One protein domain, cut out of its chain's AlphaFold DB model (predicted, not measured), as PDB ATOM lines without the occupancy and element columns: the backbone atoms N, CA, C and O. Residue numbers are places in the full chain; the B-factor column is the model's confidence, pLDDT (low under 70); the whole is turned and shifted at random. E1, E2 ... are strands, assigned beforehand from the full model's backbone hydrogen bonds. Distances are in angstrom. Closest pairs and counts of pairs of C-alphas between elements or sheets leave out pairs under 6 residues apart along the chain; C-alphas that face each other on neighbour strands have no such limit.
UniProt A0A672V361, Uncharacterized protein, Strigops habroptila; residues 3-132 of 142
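This is residues 3 to 132 of the 142 residues of an uncharacterized protein of Strigops habroptila (UniProt A0A672V361). With little regular structure overall, the domain is a sandwich of two antiparallel sheets, E1-E2-E5-E4 and E3-E6-E7, from which a long loop, residues 14 to 43, sticks out. Of 130 printed residues, 50 are in seven named strands, E1 to E7 along the chain: all strand, no named helix. The whole is loose, radius of gyration of the C-alphas 18.7 A, spanning 57 by 37 by 26 A.

E1, residues 3 to 9, begins at C-alpha 3 (109.903, 127.467, 111.260). E2 is 49 to 57, 25.8 A long; E3 64 to 69; E4 89 to 93; E5 96 to 105, 29.1 A long; E6 117 to 123; E7 126 to 131, ending at C-alpha 131 (113.551, 128.355, 122.202).

Within hydrogen-bond range are N 6 and O 52 in hairpin E1-E2, 3.1 A, and N 66 and O 120 between E3 and E6, 3.0 A. Across the sandwich, the closest C-alphas of E2 and E6, Cys 53 and Cys 119, are 6.3 A apart.

The printed part has no cut. Links E1 to E2, E3 to E4 and E5 to E6 are long. Residues 3 to 46 have pLDDT under 70.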
ATOM      1  N   ILE A   3     109.847 128.340 110.079       58.72
ATOM      2  CA  ILE A   3     109.903 127.467 111.260       58.72
ATOM      3  C   ILE A   3     108.633 127.655 112.084       58.72
ATOM      4  O   ILE A   3     108.237 128.788 112.361       58.72
ATOM      5  N   ALA A   4     108.006 126.545 112.471       58.94
ATOM      6  CA  ALA A   4     106.846 126.516 113.357       58.94
ATOM      7  C   ALA A   4     107.120 125.568 114.534       58.94
ATOM      8  O   ALA A   4     107.698 124.496 114.362       58.94
ATOM      9  N   SER A   5     106.715 125.957 115.744       54.97
ATOM     10  CA  SER A   5     106.895 125.143 116.953       54.97
ATOM     11  C   SER A   5     105.560 124.988 117.676       54.97
ATOM     12  O   SER A   5     104.864 125.975 117.911       54.97
ATOM     13  N   LEU A   6     105.192 123.748 118.008       57.88
ATOM     14  CA  LEU A   6     103.909 123.394 118.629       57.88
ATOM     15  C   LEU A   6     104.150 122.454 119.817       57.88
ATOM     16  O   LEU A   6     104.960 121.540 119.732       57.88
ATOM     17  N   LEU A   7     103.439 122.640 120.924       54.94
ATOM     18  CA  LEU A   7     103.536 121.773 122.102       54.94
ATOM     19  C   LEU A   7     102.234 120.983 122.252       54.94
ATOM     20  O   LEU A   7     101.165 121.590 122.264       54.94
ATOM     21  N   HIS A   8     102.314 119.655 122.385       50.28
ATOM     22  CA  HIS A   8     101.146 118.806 122.647       50.28
ATOM     23  C   HIS A   8     101.314 118.069 123.983       50.28
ATOM     24  O   HIS A   8     102.249 117.289 124.168       50.28
ATOM     25  N   ALA A   9     100.388 118.321 124.909       46.38
ATOM     26  CA  ALA A   9     100.283 117.664 126.209       46.38
ATOM     27  C   ALA A   9      99.093 116.692 126.192       46.38
ATOM     28  O   ALA A   9      97.989 117.091 125.821       46.38
ATOM     29  N   HIS A  10      99.305 115.438 126.598       41.41
ATOM     30  CA  HIS A  10      98.230 114.449 126.722       41.41
ATOM     31  C   HIS A  10      97.894 114.237 128.199       41.41
ATOM     32  O   HIS A  10      98.630 113.570 128.918       41.41
ATOM     33  N   CYS A  11      96.775 114.796 128.661       39.16
ATOM     34  CA  CYS A  11      96.231 114.470 129.977       39.16
ATOM     35  C   CYS A  11      95.427 113.164 129.873       39.16
ATOM     36  O   CYS A  11      94.374 113.150 129.237       39.16
ATOM     37  N   ILE A  12      95.895 112.080 130.497       36.06
ATOM     38  CA  ILE A  12      95.112 110.844 130.653       36.06
ATOM     39  C   ILE A  12      94.425 110.897 132.026       36.06
ATOM     40  O   ILE A  12      95.118 110.992 133.039       36.06
ATOM     41  N   PRO A  13      93.086 110.833 132.124       34.84
ATOM     42  CA  PRO A  13      92.447 110.635 133.415       34.84
ATOM     43  C   PRO A  13      92.720 109.199 133.885       34.84
ATOM     44  O   PRO A  13      92.214 108.242 133.299       34.84
ATOM     45  N   ILE A  14      93.497 109.030 134.962       31.16
ATOM     46  CA  ILE A  14      93.586 107.748 135.676       31.16
ATOM     47  C   ILE A  14      92.291 107.579 136.481       31.16
ATOM     48  O   ILE A  14      92.235 107.830 137.683       31.16
ATOM     49  N   ALA A  15      91.226 107.158 135.808       31.48
ATOM     50  CA  ALA A  15      90.101 106.513 136.463       31.48
ATOM     51  C   ALA A  15      90.321 105.001 136.357       31.48
ATOM     52  O   ALA A  15      90.362 104.438 135.262       31.48
ATOM     53  N   ARG A  16      90.485 104.331 137.505       36.34
ATOM     54  CA  ARG A  16      90.355 102.872 137.598       36.34
ATOM     55  C   ARG A  16      88.996 102.485 136.994       36.34
ATOM     56  O   ARG A  16      87.956 102.829 137.540       36.34
ATOM     57  N   SER A  17      89.044 101.816 135.845       32.59
ATOM     58  CA  SER A  17      87.914 101.213 135.123       32.59
ATOM     59  C   SER A  17      87.139 100.227 136.026       32.59
ATOM     60  O   SER A  17      87.754  99.603 136.895       32.59
ATOM     61  N   PRO A  18      85.817 100.065 135.827       32.25
ATOM     62  CA  PRO A  18      85.355  99.121 134.811       32.25
ATOM     63  C   PRO A  18      84.469  99.778 133.730       32.25
ATOM     64  O   PRO A  18      83.535 100.515 134.021       32.25
ATOM     65  N   HIS A  19      84.830  99.479 132.481       31.42
ATOM     66  CA  HIS A  19      84.225  99.740 131.161       31.42
ATOM     67  C   HIS A  19      82.697  99.488 131.037       31.42
ATOM     68  O   HIS A  19      82.144  98.865 131.942       31.42
ATOM     69  N   PRO A  20      82.025  99.804 129.891       47.12
ATOM     70  CA  PRO A  20      82.571 100.195 128.576       47.12
ATOM     71  C   PRO A  20      81.864 101.380 127.874       47.12
ATOM     72  O   PRO A  20      80.828 101.874 128.297       47.12
ATOM     73  N   HIS A  21      82.415 101.714 126.703       32.81
ATOM     74  CA  HIS A  21      81.857 102.510 125.604       32.81
ATOM     75  C   HIS A  21      82.118 104.008 125.640       32.81
ATOM     76  O   HIS A  21      81.268 104.795 126.032       32.81
ATOM     77  N   CYS A  22      83.252 104.398 125.060       27.89
ATOM     78  CA  CYS A  22      83.358 105.662 124.341       27.89
ATOM     79  C   CYS A  22      84.197 105.454 123.068       27.89
ATOM     80  O   CYS A  22      85.409 105.633 123.061       27.89
ATOM     81  N   THR A  23      83.542 105.062 121.977       35.41
ATOM     82  CA  THR A  23      83.789 105.691 120.669       35.41
ATOM     83  C   THR A  23      82.740 106.807 120.552       35.41
ATOM     84  O   THR A  23      81.613 106.584 121.000       35.41
ATOM     85  N   PRO A  24      83.065 108.014 120.046       35.69
ATOM     86  CA  PRO A  24      83.350 108.164 118.624       35.69
ATOM     87  C   PRO A  24      84.397 109.230 118.241       35.69
ATOM     88  O   PRO A  24      84.719 110.178 118.949       35.69
ATOM     89  N   THR A  25      84.897 109.014 117.032       33.75
ATOM     90  CA  THR A  25      85.465 109.943 116.051       33.75
ATOM     91  C   THR A  25      84.959 111.396 116.064       33.75
ATOM     92  O   THR A  25      83.762 111.643 116.138       33.75
ATOM     93  N   ALA A  26      85.911 112.288 115.753       29.73
ATOM     94  CA  ALA A  26      85.803 113.562 115.024       29.73
ATOM     95  C   ALA A  26      85.159 114.803 115.698       29.73
ATOM     96  O   ALA A  26      83.947 114.913 115.804       29.73
ATOM     97  N   HIS A  27      86.015 115.826 115.879       28.80
ATOM     98  CA  HIS A  27      85.732 117.272 115.739       28.80
ATOM     99  C   HIS A  27      84.905 117.986 116.846       28.80
ATOM    100  O   HIS A  27      84.262 117.342 117.665       28.80
ATOM    101  N   PRO A  28      85.071 119.321 116.998       46.66
ATOM    102  CA  PRO A  28      85.521 119.945 118.247       46.66
ATOM    103  C   PRO A  28      84.369 120.532 119.064       46.66
ATOM    104  O   PRO A  28      83.519 121.204 118.492       46.66
ATOM    105  N   LEU A  29      84.365 120.392 120.395       28.08
ATOM    106  CA  LEU A  29      83.416 121.139 121.230       28.08
ATOM    107  C   LEU A  29      84.038 121.694 122.518       28.08
ATOM    108  O   LEU A  29      84.500 120.970 123.396       28.08
ATOM    109  N   HIS A  30      84.020 123.028 122.560       38.25
ATOM    110  CA  HIS A  30      83.774 123.916 123.697       38.25
ATOM    111  C   HIS A  30      83.487 123.201 125.036       38.25
ATOM    112  O   HIS A  30      82.411 122.640 125.233       38.25
ATOM    113  N   LEU A  31      84.422 123.275 125.988       33.19
ATOM    114  CA  LEU A  31      84.212 122.795 127.356       33.19
ATOM    115  C   LEU A  31      83.604 123.904 128.223       33.19
ATOM    116  O   LEU A  31      84.252 124.908 128.514       33.19
ATOM    117  N   HIS A  32      82.363 123.698 128.661       33.22
ATOM    118  CA  HIS A  32      81.796 124.383 129.821       33.22
ATOM    119  C   HIS A  32      82.138 123.558 131.067       33.22
ATOM    120  O   HIS A  32      81.676 122.429 131.210       33.22
ATOM    121  N   CYS A  33      82.936 124.114 131.979       32.94
ATOM    122  CA  CYS A  33      83.164 123.524 133.298       32.94
ATOM    123  C   CYS A  33      82.419 124.347 134.356       32.94
ATOM    124  O   CYS A  33      82.718 125.523 134.554       32.94
ATOM    125  N   THR A  34      81.457 123.733 135.047       27.95
ATOM    126  CA  THR A  34      80.838 124.286 136.262       27.95
ATOM    127  C   THR A  34      81.639 123.868 137.501       27.95
ATOM    128  O   THR A  34      81.932 122.679 137.641       27.95
ATOM    129  N   PRO A  35      81.998 124.798 138.409       37.81
ATOM    130  CA  PRO A  35      82.830 124.495 139.565       37.81
ATOM    131  C   PRO A  35      81.975 124.252 140.816       37.81
ATOM    132  O   PRO A  35      81.247 125.136 141.256       37.81
ATOM    133  N   SER A  36      82.131 123.098 141.459       29.73
ATOM    134  CA  SER A  36      81.684 122.910 142.847       29.73
ATOM    135  C   SER A  36      82.711 122.102 143.657       29.73
ATOM    136  O   SER A  36      82.577 120.891 143.757       29.73
ATOM    137  N   ALA A  37      83.712 122.843 144.181       29.75
ATOM    138  CA  ALA A  37      84.533 122.717 145.420       29.75
ATOM    139  C   ALA A  37      85.276 121.400 145.808       29.75
ATOM    140  O   ALA A  37      84.789 120.326 145.473       29.75
ATOM    141  N   PRO A  38      86.350 121.418 146.658       38.75
ATOM    142  CA  PRO A  38      87.362 122.445 147.020       38.75
ATOM    143  C   PRO A  38      88.818 122.015 146.598       38.75
ATOM    144  O   PRO A  38      88.966 120.989 145.935       38.75
ATOM    145  N   PRO A  39      89.913 122.779 146.868       42.03
ATOM    146  CA  PRO A  39      91.127 122.767 146.049       42.03
ATOM    147  C   PRO A  39      92.096 121.660 146.468       42.03
ATOM    148  O   PRO A  39      93.076 121.888 147.172       42.03
ATOM    149  N   LEU A  40      91.878 120.449 145.978       31.59
ATOM    150  CA  LEU A  40      93.011 119.567 145.756       31.59
ATOM    151  C   LEU A  40      93.686 120.109 144.504       31.59
ATOM    152  O   LEU A  40      93.097 120.055 143.426       31.59
ATOM    153  N   HIS A  41      94.867 120.719 144.657       34.53
ATOM    154  CA  HIS A  41      95.760 120.971 143.531       34.53
ATOM    155  C   HIS A  41      95.688 119.755 142.609       34.53
ATOM    156  O   HIS A  41      96.062 118.664 143.054       34.53
ATOM    157  N   PRO A  42      95.189 119.880 141.367       39.34
ATOM    158  CA  PRO A  42      95.333 118.786 140.448       39.34
ATOM    159  C   PRO A  42      96.826 118.762 140.149       39.34
ATOM    160  O   PRO A  42      97.338 119.549 139.353       39.34
ATOM    161  N   HIS A  43      97.551 117.888 140.846       39.53
ATOM    162  CA  HIS A  43      98.786 117.337 140.330       39.53
ATOM    163  C   HIS A  43      98.373 116.582 139.064       39.53
ATOM    164  O   HIS A  43      98.161 115.375 139.069       39.53
ATOM    165  N   CYS A  44      98.182 117.322 137.973       38.91
ATOM    166  CA  CYS A  44      98.282 116.775 136.641       38.91
ATOM    167  C   CYS A  44      99.753 116.388 136.500       38.91
ATOM    168  O   CYS A  44     100.578 117.180 136.048       38.91
ATOM    169  N   THR A  45     100.115 115.203 136.991       45.47
ATOM    170  CA  THR A  45     101.337 114.539 136.562       45.47
ATOM    171  C   THR A  45     101.121 114.234 135.096       45.47
ATOM    172  O   THR A  45     100.358 113.345 134.731       45.47
ATOM    173  N   LEU A  46     101.680 115.090 134.255       59.12
ATOM    174  CA  LEU A  46     101.658 114.874 132.830       59.12
ATOM    175  C   LEU A  46     102.677 113.769 132.565       59.12
ATOM    176  O   LEU A  46     103.871 113.984 132.747       59.12
ATOM    177  N   ASP A  47     102.211 112.572 132.229       72.94
ATOM    178  CA  ASP A  47     103.113 111.428 132.077       72.94
ATOM    179  C   ASP A  47     104.162 111.711 130.999       72.94
ATOM    180  O   ASP A  47     105.336 111.419 131.184       72.94
ATOM    181  N   SER A  48     103.775 112.390 129.915       79.06
ATOM    182  CA  SER A  48     104.712 112.830 128.886       79.06
ATOM    183  C   SER A  48     104.298 114.131 128.207       79.06
ATOM    184  O   SER A  48     103.115 114.446 128.041       79.06
ATOM    185  N   VAL A  49     105.304 114.893 127.786       84.56
ATOM    186  CA  VAL A  49     105.157 116.083 126.947       84.56
ATOM    187  C   VAL A  49     105.936 115.879 125.663       84.56
ATOM    188  O   VAL A  49     107.103 115.493 125.710       84.56
ATOM    189  N   THR A  50     105.325 116.216 124.526       87.69
ATOM    190  CA  THR A  50     106.022 116.248 123.238       87.69
ATOM    191  C   THR A  50     106.070 117.671 122.705       87.69
ATOM    192  O   THR A  50     105.039 118.262 122.366       87.69
ATOM    193  N   ALA A  51     107.279 118.216 122.607       90.50
ATOM    194  CA  ALA A  51     107.545 119.475 121.933       90.50
ATOM    195  C   ALA A  51     107.874 119.212 120.464       90.50
ATOM    196  O   ALA A  51     108.711 118.375 120.146       90.50
ATOM    197  N   ARG A  52     107.223 119.930 119.557       91.88
ATOM    198  CA  ARG A  52     107.416 119.790 118.118       91.88
ATOM    199  C   ARG A  52     108.226 120.950 117.570       91.88
ATOM    200  O   ARG A  52     107.867 122.108 117.793       91.88
ATOM    201  N   CYS A  53     109.238 120.631 116.772       94.50
ATOM    202  CA  CYS A  53     109.896 121.590 115.900       94.50
ATOM    203  C   CYS A  53     109.696 121.210 114.437       94.50
ATOM    204  O   CYS A  53     109.940 120.066 114.058       94.50
ATOM    205  N   GLU A  54     109.254 122.173 113.632       95.06
ATOM    206  CA  GLU A  54     109.036 122.023 112.198       95.06
ATOM    207  C   GLU A  54     109.867 123.046 111.419       95.06
ATOM    208  O   GLU A  54     109.907 124.225 111.780       95.06
ATOM    209  N   ALA A  55     110.495 122.609 110.330       94.25
ATOM    210  CA  ALA A  55     111.264 123.454 109.427       94.25
ATOM    211  C   ALA A  55     110.934 123.130 107.968       94.25
ATOM    212  O   ALA A  55     111.150 122.012 107.501       94.25
ATOM    213  N   LEU A  56     110.447 124.125 107.225       94.69
ATOM    214  CA  LEU A  56     110.247 123.995 105.785       94.69
ATOM    215  C   LEU A  56     111.569 124.240 105.047       94.69
ATOM    216  O   LEU A  56     112.107 125.355 105.099       94.69
ATOM    217  N   SER A  57     112.049 123.225 104.324       94.56
ATOM    218  CA  SER A  57     113.284 123.276 103.539       94.56
ATOM    219  C   SER A  57     113.070 122.858 102.085       94.56
ATOM    220  O   SER A  57     112.343 121.915 101.791       94.56
ATOM    221  N   THR A  58     113.734 123.548 101.158       94.62
ATOM    222  CA  THR A  58     113.845 123.143  99.745       94.62
ATOM    223  C   THR A  58     115.080 122.272  99.486       94.62
ATOM    224  O   THR A  58     115.301 121.852  98.358       94.62
ATOM    225  N   LEU A  59     115.899 122.024 100.517       94.25
ATOM    226  CA  LEU A  59     117.129 121.227 100.477       94.25
ATOM    227  C   LEU A  59     117.172 120.274 101.694       94.25
ATOM    228  O   LEU A  59     118.051 120.429 102.548       94.25
ATOM    229  N   PRO A  60     116.208 119.343 101.842       93.31
ATOM    230  CA  PRO A  60     116.068 118.508 103.043       93.31
ATOM    231  C   PRO A  60     117.334 117.703 103.366       93.31
ATOM    232  O   PRO A  60     117.791 117.749 104.501       93.31
ATOM    233  N   GLU A  61     117.986 117.122 102.355       94.69
ATOM    234  CA  GLU A  61     119.230 116.337 102.493       94.69
ATOM    235  C   GLU A  61     120.424 117.130 103.055       94.69
ATOM    236  O   GLU A  61     121.398 116.563 103.543       94.69
ATOM    237  N   LEU A  62     120.372 118.462 102.966       95.88
ATOM    238  CA  LEU A  62     121.405 119.367 103.479       95.88
ATOM    239  C   LEU A  62     120.921 120.158 104.701       95.88
ATOM    240  O   LEU A  62     121.599 121.086 105.139       95.88
ATOM    241  N   THR A  63     119.741 119.838 105.233       95.75
ATOM    242  CA  THR A  63     119.145 120.539 106.370       95.75
ATOM    243  C   THR A  63     119.162 119.648 107.604       95.75
ATOM    244  O   THR A  63     118.552 118.586 107.624       95.75
ATOM    245  N   LEU A  64     119.815 120.107 108.668       96.44
ATOM    246  CA  LEU A  64     119.831 119.432 109.960       96.44
ATOM    247  C   LEU A  64     118.833 120.103 110.909       96.44
ATOM    248  O   LEU A  64     118.844 121.324 111.043       96.44
ATOM    249  N   ILE A  65     118.011 119.311 111.596       97.31
ATOM    250  CA  ILE A  65     117.091 119.762 112.646       97.31
ATOM    251  C   ILE A  65     117.332 118.938 113.915       97.31
ATOM    252  O   ILE A  65     117.264 117.711 113.881       97.31
ATOM    253  N   TYR A  66     117.640 119.606 115.025       97.44
ATOM    254  CA  TYR A  66     117.957 118.950 116.297       97.44
ATOM    255  C   TYR A  66     117.601 119.821 117.502       97.44
ATOM    256  O   TYR A  66     117.312 121.012 117.366       97.44
ATOM    257  N   TRP A  67     117.640 119.225 118.688       98.06
ATOM    258  CA  TRP A  67     117.357 119.885 119.954       98.06
ATOM    259  C   TRP A  67     118.597 120.054 120.829       98.06
ATOM    260  O   TRP A  67     119.474 119.194 120.907       98.06
ATOM    261  N   LEU A  68     118.622 121.169 121.553       97.94
ATOM    262  CA  LEU A  68     119.534 121.435 122.656       97.94
ATOM    263  C   LEU A  68     118.737 121.608 123.949       97.94
ATOM    264  O   LEU A  68     117.621 122.117 123.919       97.94
ATOM    265  N   GLY A  69     119.327 121.239 125.083       96.50
ATOM    266  CA  GLY A  69     118.893 121.634 126.420       96.50
ATOM    267  C   GLY A  69     120.015 122.390 127.127       96.50
ATOM    268  O   GLY A  69     121.148 121.909 127.206       96.50
ATOM    269  N   ASN A  70     119.722 123.600 127.605       95.62
ATOM    270  CA  ASN A  70     120.689 124.527 128.203       95.62
ATOM    271  C   ASN A  70     121.961 124.704 127.343       95.62
ATOM    272  O   ASN A  70     123.072 124.774 127.864       95.62
ATOM    273  N   GLY A  71     121.806 124.720 126.014       95.50
ATOM    274  CA  GLY A  71     122.914 124.850 125.059       95.50
ATOM    275  C   GLY A  71     123.738 123.576 124.815       95.50
ATOM    276  O   GLY A  71     124.726 123.627 124.090       95.50
ATOM    277  N   SER A  72     123.348 122.433 125.383       96.12
ATOM    278  CA  SER A  72     124.011 121.134 125.200       96.12
ATOM    279  C   SER A  72     123.103 120.119 124.502       96.12
ATOM    280  O   SER A  72     121.884 120.261 124.540       96.12
ATOM    281  N   PHE A  73     123.677 119.099 123.857       96.44
ATOM    282  CA  PHE A  73     122.894 117.996 123.280       96.44
ATOM    283  C   PHE A  73     122.052 117.300 124.353       96.44
ATOM    284  O   PHE A  73     122.532 117.078 125.469       96.44
ATOM    285  N   VAL A  74     120.805 116.959 124.021       96.19
ATOM    286  CA  VAL A  74     119.813 116.506 125.008       96.19
ATOM    287  C   VAL A  74     120.179 115.178 125.681       96.19
ATOM    288  O   VAL A  74     119.828 114.967 126.838       96.19
ATOM    289  N   GLU A  75     120.972 114.328 125.027       94.50
ATOM    290  CA  GLU A  75     121.476 113.061 125.577       94.50
ATOM    291  C   GLU A  75     122.506 113.264 126.698       94.50
ATOM    292  O   GLU A  75     122.818 112.329 127.435       94.50
ATOM    293  N   LYS A  76     123.055 114.478 126.825       94.31
ATOM    294  CA  LYS A  76     124.029 114.848 127.864       94.31
ATOM    295  C   LYS A  76     123.378 115.516 129.076       94.31
ATOM    296  O   LYS A  76     124.086 115.887 130.012       94.31
ATOM    297  N   LEU A  77     122.062 115.712 129.055       93.50
ATOM    298  CA  LEU A  77     121.347 116.344 130.156       93.50
ATOM    299  C   LEU A  77     121.355 115.461 131.409       93.50
ATOM    300  O   LEU A  77     121.415 114.232 131.317       93.50
ATOM    301  N   PRO A  78     121.271 116.070 132.605       92.00
ATOM    302  CA  PRO A  78     121.124 115.307 133.834       92.00
ATOM    303  C   PRO A  78     119.817 114.495 133.811       92.00
ATOM    304  O   PRO A  78     118.824 114.975 133.259       92.00
ATOM    305  N   PRO A  79     119.748 113.332 134.491       90.19
ATOM    306  CA  PRO A  79     118.565 112.463 134.476       90.19
ATOM    307  C   PRO A  79     117.245 113.163 134.830       90.19
ATOM    308  O   PRO A  79     116.198 112.827 134.292       90.19
ATOM    309  N   ALA A  80     117.287 114.171 135.707       85.50
ATOM    310  CA  ALA A  80     116.106 114.933 136.117       85.50
ATOM    311  C   ALA A  80     115.478 115.780 134.988       85.50
ATOM    312  O   ALA A  80     114.303 116.133 135.083       85.50
ATOM    313  N   ALA A  81     116.257 116.113 133.954       88.06
ATOM    314  CA  ALA A  81     115.847 116.865 132.768       88.06
ATOM    315  C   ALA A  81     116.053 116.043 131.482       88.06
ATOM    316  O   ALA A  81     116.250 116.616 130.409       88.06
ATOM    317  N   ALA A  82     116.076 114.712 131.605       91.81
ATOM    318  CA  ALA A  82     116.276 113.820 130.477       91.81
ATOM    319  C   ALA A  82     115.204 114.055 129.409       91.81
ATOM    320  O   ALA A  82     114.006 114.053 129.682       91.81
ATOM    321  N   ALA A  83     115.656 114.233 128.176       93.75
ATOM    322  CA  ALA A  83     114.806 114.465 127.027       93.75
ATOM    323  C   ALA A  83     115.289 113.591 125.872       93.75
ATOM    324  O   ALA A  83     116.488 113.352 125.727       93.75
ATOM    325  N   ARG A  84     114.356 113.106 125.054       94.88
ATOM    326  CA  ARG A  84     114.657 112.225 123.926       94.88
ATOM    327  C   ARG A  84     114.225 112.871 122.624       94.88
ATOM    328  O   ARG A  84     113.059 113.222 122.470       94.88
ATOM    329  N   GLU A  85     115.139 112.968 121.668       95.88
ATOM    330  CA  GLU A  85     114.765 113.313 120.302       95.88
ATOM    331  C   GLU A  85     114.127 112.117 119.591       95.88
ATOM    332  O   GLU A  85     114.675 111.012 119.553       95.88
ATOM    333  N   GLU A  86     112.973 112.343 118.978       95.56
ATOM    334  CA  GLU A  86     112.366 111.392 118.059       95.56
ATOM    335  C   GLU A  86     113.032 111.473 116.674       95.56
ATOM    336  O   GLU A  86     113.593 112.510 116.305       95.56
ATOM    337  N   PRO A  87     112.978 110.404 115.860       96.19
ATOM    338  CA  PRO A  87     113.468 110.438 114.485       96.19
ATOM    339  C   PRO A  87     112.876 111.605 113.685       96.19
ATOM    340  O   PRO A  87     111.707 111.957 113.867       96.19
ATOM    341  N   VAL A  88     113.678 112.189 112.787       96.88
ATOM    342  CA  VAL A  88     113.183 113.212 111.858       96.88
ATOM    343  C   VAL A  88     112.088 112.592 110.999       96.88
ATOM    344  O   VAL A  88     112.245 111.494 110.466       96.88
ATOM    345  N   ARG A  89     110.963 113.293 110.890       96.19
ATOM    346  CA  ARG A  89     109.882 112.947 109.971       96.19
ATOM    347  C   ARG A  89     109.856 113.961 108.847       96.19
ATOM    348  O   ARG A  89     109.975 115.158 109.099       96.19
ATOM    349  N   GLU A  90     109.652 113.470 107.639       96.19
ATOM    350  CA  GLU A  90     109.631 114.286 106.435       96.19
ATOM    351  C   GLU A  90     108.260 114.194 105.785       96.19
ATOM    352  O   GLU A  90     107.735 113.106 105.553       96.19
ATOM    353  N   GLU A  91     107.661 115.348 105.511       94.38
ATOM    354  CA  GLU A  91     106.356 115.437 104.864       94.38
ATOM    355  C   GLU A  91     106.465 116.424 103.686       94.38
ATOM    356  O   GLU A  91     106.753 117.606 103.910       94.38
ATOM    357  N   PRO A  92     106.268 115.986 102.423       94.75
ATOM    358  CA  PRO A  92     106.260 116.890 101.274       94.75
ATOM    359  C   PRO A  92     105.231 118.009 101.462       94.75
ATOM    360  O   PRO A  92     104.072 117.753 101.792       94.75
ATOM    361  N   ARG A  93     105.637 119.265 101.252       93.69
ATOM    362  CA  ARG A  93     104.767 120.430 101.453       93.69
ATOM    363  C   ARG A  93     105.065 121.526 100.435       93.69
ATOM    364  O   ARG A  93     106.029 122.280 100.559       93.69
ATOM    365  N   GLY A  94     104.185 121.650  99.441       89.69
ATOM    366  CA  GLY A  94     104.353 122.608  98.349       89.69
ATOM    367  C   GLY A  94     105.632 122.323  97.558       89.69
ATOM    368  O   GLY A  94     105.833 121.204  97.105       89.69
ATOM    369  N   ALA A  95     106.494 123.332  97.414       88.12
ATOM    370  CA  ALA A  95     107.770 123.226  96.699       88.12
ATOM    371  C   ALA A  95     108.947 122.721  97.564       88.12
ATOM    372  O   ALA A  95     110.090 122.751  97.116       88.12
ATOM    373  N   GLY A  96     108.699 122.309  98.810       92.62
ATOM    374  CA  GLY A  96     109.733 121.816  99.718       92.62
ATOM    375  C   GLY A  96     109.258 120.640 100.565       92.62
ATOM    376  O   GLY A  96     108.207 120.048 100.319       92.62
ATOM    377  N   VAL A  97     110.040 120.319 101.589       95.38
ATOM    378  CA  VAL A  97     109.775 119.263 102.566       95.38
ATOM    379  C   VAL A  97     109.690 119.894 103.949       95.38
ATOM    380  O   VAL A  97     110.542 120.696 104.338       95.38
ATOM    381  N   MET A  98     108.633 119.557 104.685       95.50
ATOM    382  CA  MET A  98     108.516 119.888 106.097       95.50
ATOM    383  C   MET A  98     109.263 118.834 106.907       95.50
ATOM    384  O   MET A  98     108.826 117.687 106.997       95.50
ATOM    385  N   LEU A  99     110.381 119.234 107.500       96.56
ATOM    386  CA  LEU A  99     111.120 118.420 108.454       96.56
ATOM    387  C   LEU A  99     110.516 118.623 109.837       96.56
ATOM    388  O   LEU A  99     110.333 119.761 110.264       96.56
ATOM    389  N   ARG A 100     110.232 117.536 110.552       96.00
ATOM    390  CA  ARG A 100     109.736 117.561 111.929       96.00
ATOM    391  C   ARG A 100     110.652 116.763 112.847       96.00
ATOM    392  O   ARG A 100     110.874 115.578 112.609       96.00
ATOM    393  N   ARG A 101     111.102 117.387 113.935       96.56
ATOM    394  CA  ARG A 101     111.866 116.751 115.017       96.56
ATOM    395  C   ARG A 101     111.124 116.963 116.327       96.56
ATOM    396  O   ARG A 101     111.116 118.069 116.870       96.56
ATOM    397  N   ASP A 102     110.486 115.911 116.816       95.19
ATOM    398  CA  ASP A 102     109.779 115.950 118.092       95.19
ATOM    399  C   ASP A 102     110.762 115.667 119.241       95.19
ATOM    400  O   ASP A 102     111.637 114.812 119.123       95.19
ATOM    401  N   LEU A 103     110.620 116.386 120.350       95.44
ATOM    402  CA  LEU A 103     111.338 116.169 121.601       95.44
ATOM    403  C   LEU A 103     110.355 115.632 122.637       95.44
ATOM    404  O   LEU A 103     109.386 116.307 122.991       95.44
ATOM    405  N   ARG A 104     110.608 114.419 123.125       92.25
ATOM    406  CA  ARG A 104     109.792 113.739 124.128       92.25
ATOM    407  C   ARG A 104     110.401 113.904 125.514       92.25
ATOM    408  O   ARG A 104     111.584 113.632 125.719       92.25
ATOM    409  N   LEU A 105     109.572 114.331 126.459       89.62
ATOM    410  CA  LEU A 105     109.917 114.571 127.857       89.62
ATOM    411  C   LEU A 105     109.060 113.654 128.713       89.62
ATOM    412  O   LEU A 105     107.842 113.835 128.784       89.62
ATOM    413  N   GLU A 106     109.680 112.644 129.309       85.00
ATOM    414  CA  GLU A 106     108.959 111.591 130.014       85.00
ATOM    415  C   GLU A 106     109.837 110.928 131.088       85.00
ATOM    416  O   GLU A 106     110.924 110.446 130.763       85.00
ATOM    417  N   PRO A 107     109.371 110.868 132.350       83.56
ATOM    418  CA  PRO A 107     108.177 111.542 132.856       83.56
ATOM    419  C   PRO A 107     108.354 113.066 132.873       83.56
ATOM    420  O   PRO A 107     109.441 113.567 133.174       83.56
ATOM    421  N   PHE A 108     107.297 113.831 132.585       81.88
ATOM    422  CA  PHE A 108     107.402 115.288 132.697       81.88
ATOM    423  C   PHE A 108     107.565 115.710 134.164       81.88
ATOM    424  O   PHE A 108     106.989 115.138 135.089       81.88
ATOM    425  N   SER A 109     108.371 116.745 134.388       79.81
ATOM    426  CA  SER A 109     108.762 117.197 135.724       79.81
ATOM    427  C   SER A 109     109.027 118.701 135.731       79.81
ATOM    428  O   SER A 109     109.303 119.301 134.691       79.81
ATOM    429  N   ALA A 110     109.038 119.313 136.917       81.44
ATOM    430  CA  ALA A 110     109.369 120.731 137.085       81.44
ATOM    431  C   ALA A 110     110.820 121.092 136.695       81.44
ATOM    432  O   ALA A 110     111.183 122.267 136.696       81.44
ATOM    433  N   HIS A 111     111.691 120.114 136.424       85.69
ATOM    434  CA  HIS A 111     113.020 120.382 135.867       85.69
ATOM    435  C   HIS A 111     112.946 120.715 134.376       85.69
ATOM    436  O   HIS A 111     113.690 121.575 133.910       85.69
ATOM    437  N   HIS A 112     112.009 120.107 133.645       85.69
ATOM    438  CA  HIS A 112     111.807 120.389 132.229       85.69
ATOM    439  C   HIS A 112     111.363 121.836 132.004       85.69
ATOM    440  O   HIS A 112     111.957 122.526 131.186       85.69
ATOM    441  N   SER A 113     110.415 122.346 132.801       82.69
ATOM    442  CA  SER A 113     109.965 123.748 132.708       82.69
ATOM    443  C   SER A 113     111.035 124.782 133.088       82.69
ATOM    444  O   SER A 113     110.886 125.961 132.775       82.69
ATOM    445  N   ARG A 114     112.115 124.351 133.753       86.38
ATOM    446  CA  ARG A 114     113.293 125.167 134.097       86.38
ATOM    447  C   ARG A 114     114.469 124.973 133.138       86.38
ATOM    448  O   ARG A 114     115.491 125.631 133.301       86.38
ATOM    449  N   THR A 115     114.343 124.064 132.178       89.75
ATOM    450  CA  THR A 115     115.369 123.795 131.172       89.75
ATOM    451  C   THR A 115     115.049 124.595 129.917       89.75
ATOM    452  O   THR A 115     113.918 124.572 129.424       89.75
ATOM    453  N   THR A 116     116.047 125.303 129.391       94.38
ATOM    454  CA  THR A 116     115.929 125.998 128.108       94.38
ATOM    455  C   THR A 116     116.145 124.984 127.000       94.38
ATOM    456  O   THR A 116     117.283 124.627 126.696       94.38
ATOM    457  N   PHE A 117     115.054 124.491 126.420       95.69
ATOM    458  CA  PHE A 117     115.133 123.675 125.217       95.69
ATOM    459  C   PHE A 117     115.114 124.566 123.985       95.69
ATOM    460  O   PHE A 117     114.241 125.420 123.869       95.69
ATOM    461  N   SER A 118     116.028 124.336 123.053       96.69
ATOM    462  CA  SER A 118     116.132 125.110 121.818       96.69
ATOM    463  C   SER A 118     116.130 124.165 120.630       96.69
ATOM    464  O   SER A 118     116.944 123.245 120.569       96.69
ATOM    465  N   CYS A 119     115.233 124.389 119.675       97.38
ATOM    466  CA  CYS A 119     115.313 123.736 118.379       97.38
ATOM    467  C   CYS A 119     116.291 124.501 117.493       97.38
ATOM    468  O   CYS A 119     116.177 125.721 117.352       97.38
ATOM    469  N   VAL A 120     117.228 123.790 116.879       97.50
ATOM    470  CA  VAL A 120     118.219 124.346 115.964       97.50
ATOM    471  C   VAL A 120     118.027 123.741 114.582       97.50
ATOM    472  O   VAL A 120     117.982 122.523 114.420       97.50
ATOM    473  N   VAL A 121     117.940 124.613 113.581       97.62
ATOM    474  CA  VAL A 121     117.859 124.265 112.164       97.62
ATOM    475  C   VAL A 121     119.092 124.826 111.470       97.62
ATOM    476  O   VAL A 121     119.302 126.039 111.464       97.62
ATOM    477  N   LEU A 122     119.904 123.956 110.879       97.38
ATOM    478  CA  LEU A 122     121.079 124.328 110.095       97.38
ATOM    479  C   LEU A 122     120.854 123.948 108.638       97.38
ATOM    480  O   LEU A 122     120.401 122.847 108.346       97.38
ATOM    481  N   SER A 123     121.185 124.848 107.721       96.25
ATOM    482  CA  SER A 123     121.085 124.626 106.279       96.25
ATOM    483  C   SER A 123     122.161 125.433 105.541       96.25
ATOM    484  O   SER A 123     122.708 126.379 106.116       96.25
ATOM    485  N   PRO A 124     122.398 125.180 104.242       96.44
ATOM    486  CA  PRO A 124     123.270 126.022 103.424       96.44
ATOM    487  C   PRO A 124     122.797 127.480 103.309       96.44
ATOM    488  O   PRO A 124     123.590 128.358 102.987       96.44
ATOM    489  N   LEU A 125     121.511 127.747 103.562       91.94
ATOM    490  CA  LEU A 125     120.926 129.091 103.513       91.94
ATOM    491  C   LEU A 125     121.051 129.840 104.850       91.94
ATOM    492  O   LEU A 125     120.693 131.014 104.919       91.94
ATOM    493  N   GLY A 126     121.528 129.173 105.905       92.88
ATOM    494  CA  GLY A 126     121.724 129.761 107.225       92.88
ATOM    495  C   GLY A 126     121.327 128.847 108.383       92.88
ATOM    496  O   GLY A 126     120.836 127.727 108.197       92.88
ATOM    497  N   ALA A 127     121.539 129.375 109.587       93.94
ATOM    498  CA  ALA A 127     121.202 128.757 110.860       93.94
ATOM    499  C   ALA A 127     120.063 129.523 111.539       93.94
ATOM    500  O   ALA A 127     120.035 130.754 111.512       93.94
ATOM    501  N   HIS A 128     119.145 128.801 112.170       95.31
ATOM    502  CA  HIS A 128     118.075 129.383 112.968       95.31
ATOM    503  C   HIS A 128     117.883 128.586 114.254       95.31
ATOM    504  O   HIS A 128     117.820 127.359 114.225       95.31
ATOM    505  N   THR A 129     117.724 129.286 115.374       95.69
ATOM    506  CA  THR A 129     117.482 128.685 116.687       95.69
ATOM    507  C   THR A 129     116.218 129.277 117.297       95.69
ATOM    508  O   THR A 129     116.049 130.494 117.303       95.69
ATOM    509  N   THR A 130     115.331 128.419 117.801       93.31
ATOM    510  CA  THR A 130     114.078 128.815 118.458       93.31
ATOM    511  C   THR A 130     113.954 128.121 119.803       93.31
ATOM    512  O   THR A 130     113.936 126.892 119.863       93.31
ATOM    513  N   ASP A 131     113.795 128.899 120.869       93.50
ATOM    514  CA  ASP A 131     113.551 128.355 122.202       93.50
ATOM    515  C   ASP A 131     112.107 127.866 122.365       93.50
ATOM    516  O   ASP A 131     111.144 128.515 121.936       93.50
ATOM    517  N   LEU A 132     111.959 126.724 123.035       90.38
ATOM    518  CA  LEU A 132     110.683 126.184 123.469       90.38
ATOM    519  C   LEU A 132     110.077 127.112 124.519       90.38
ATOM    520  O   LEU A 132     110.661 127.370 125.571       90.38
TER     521      LEU A 132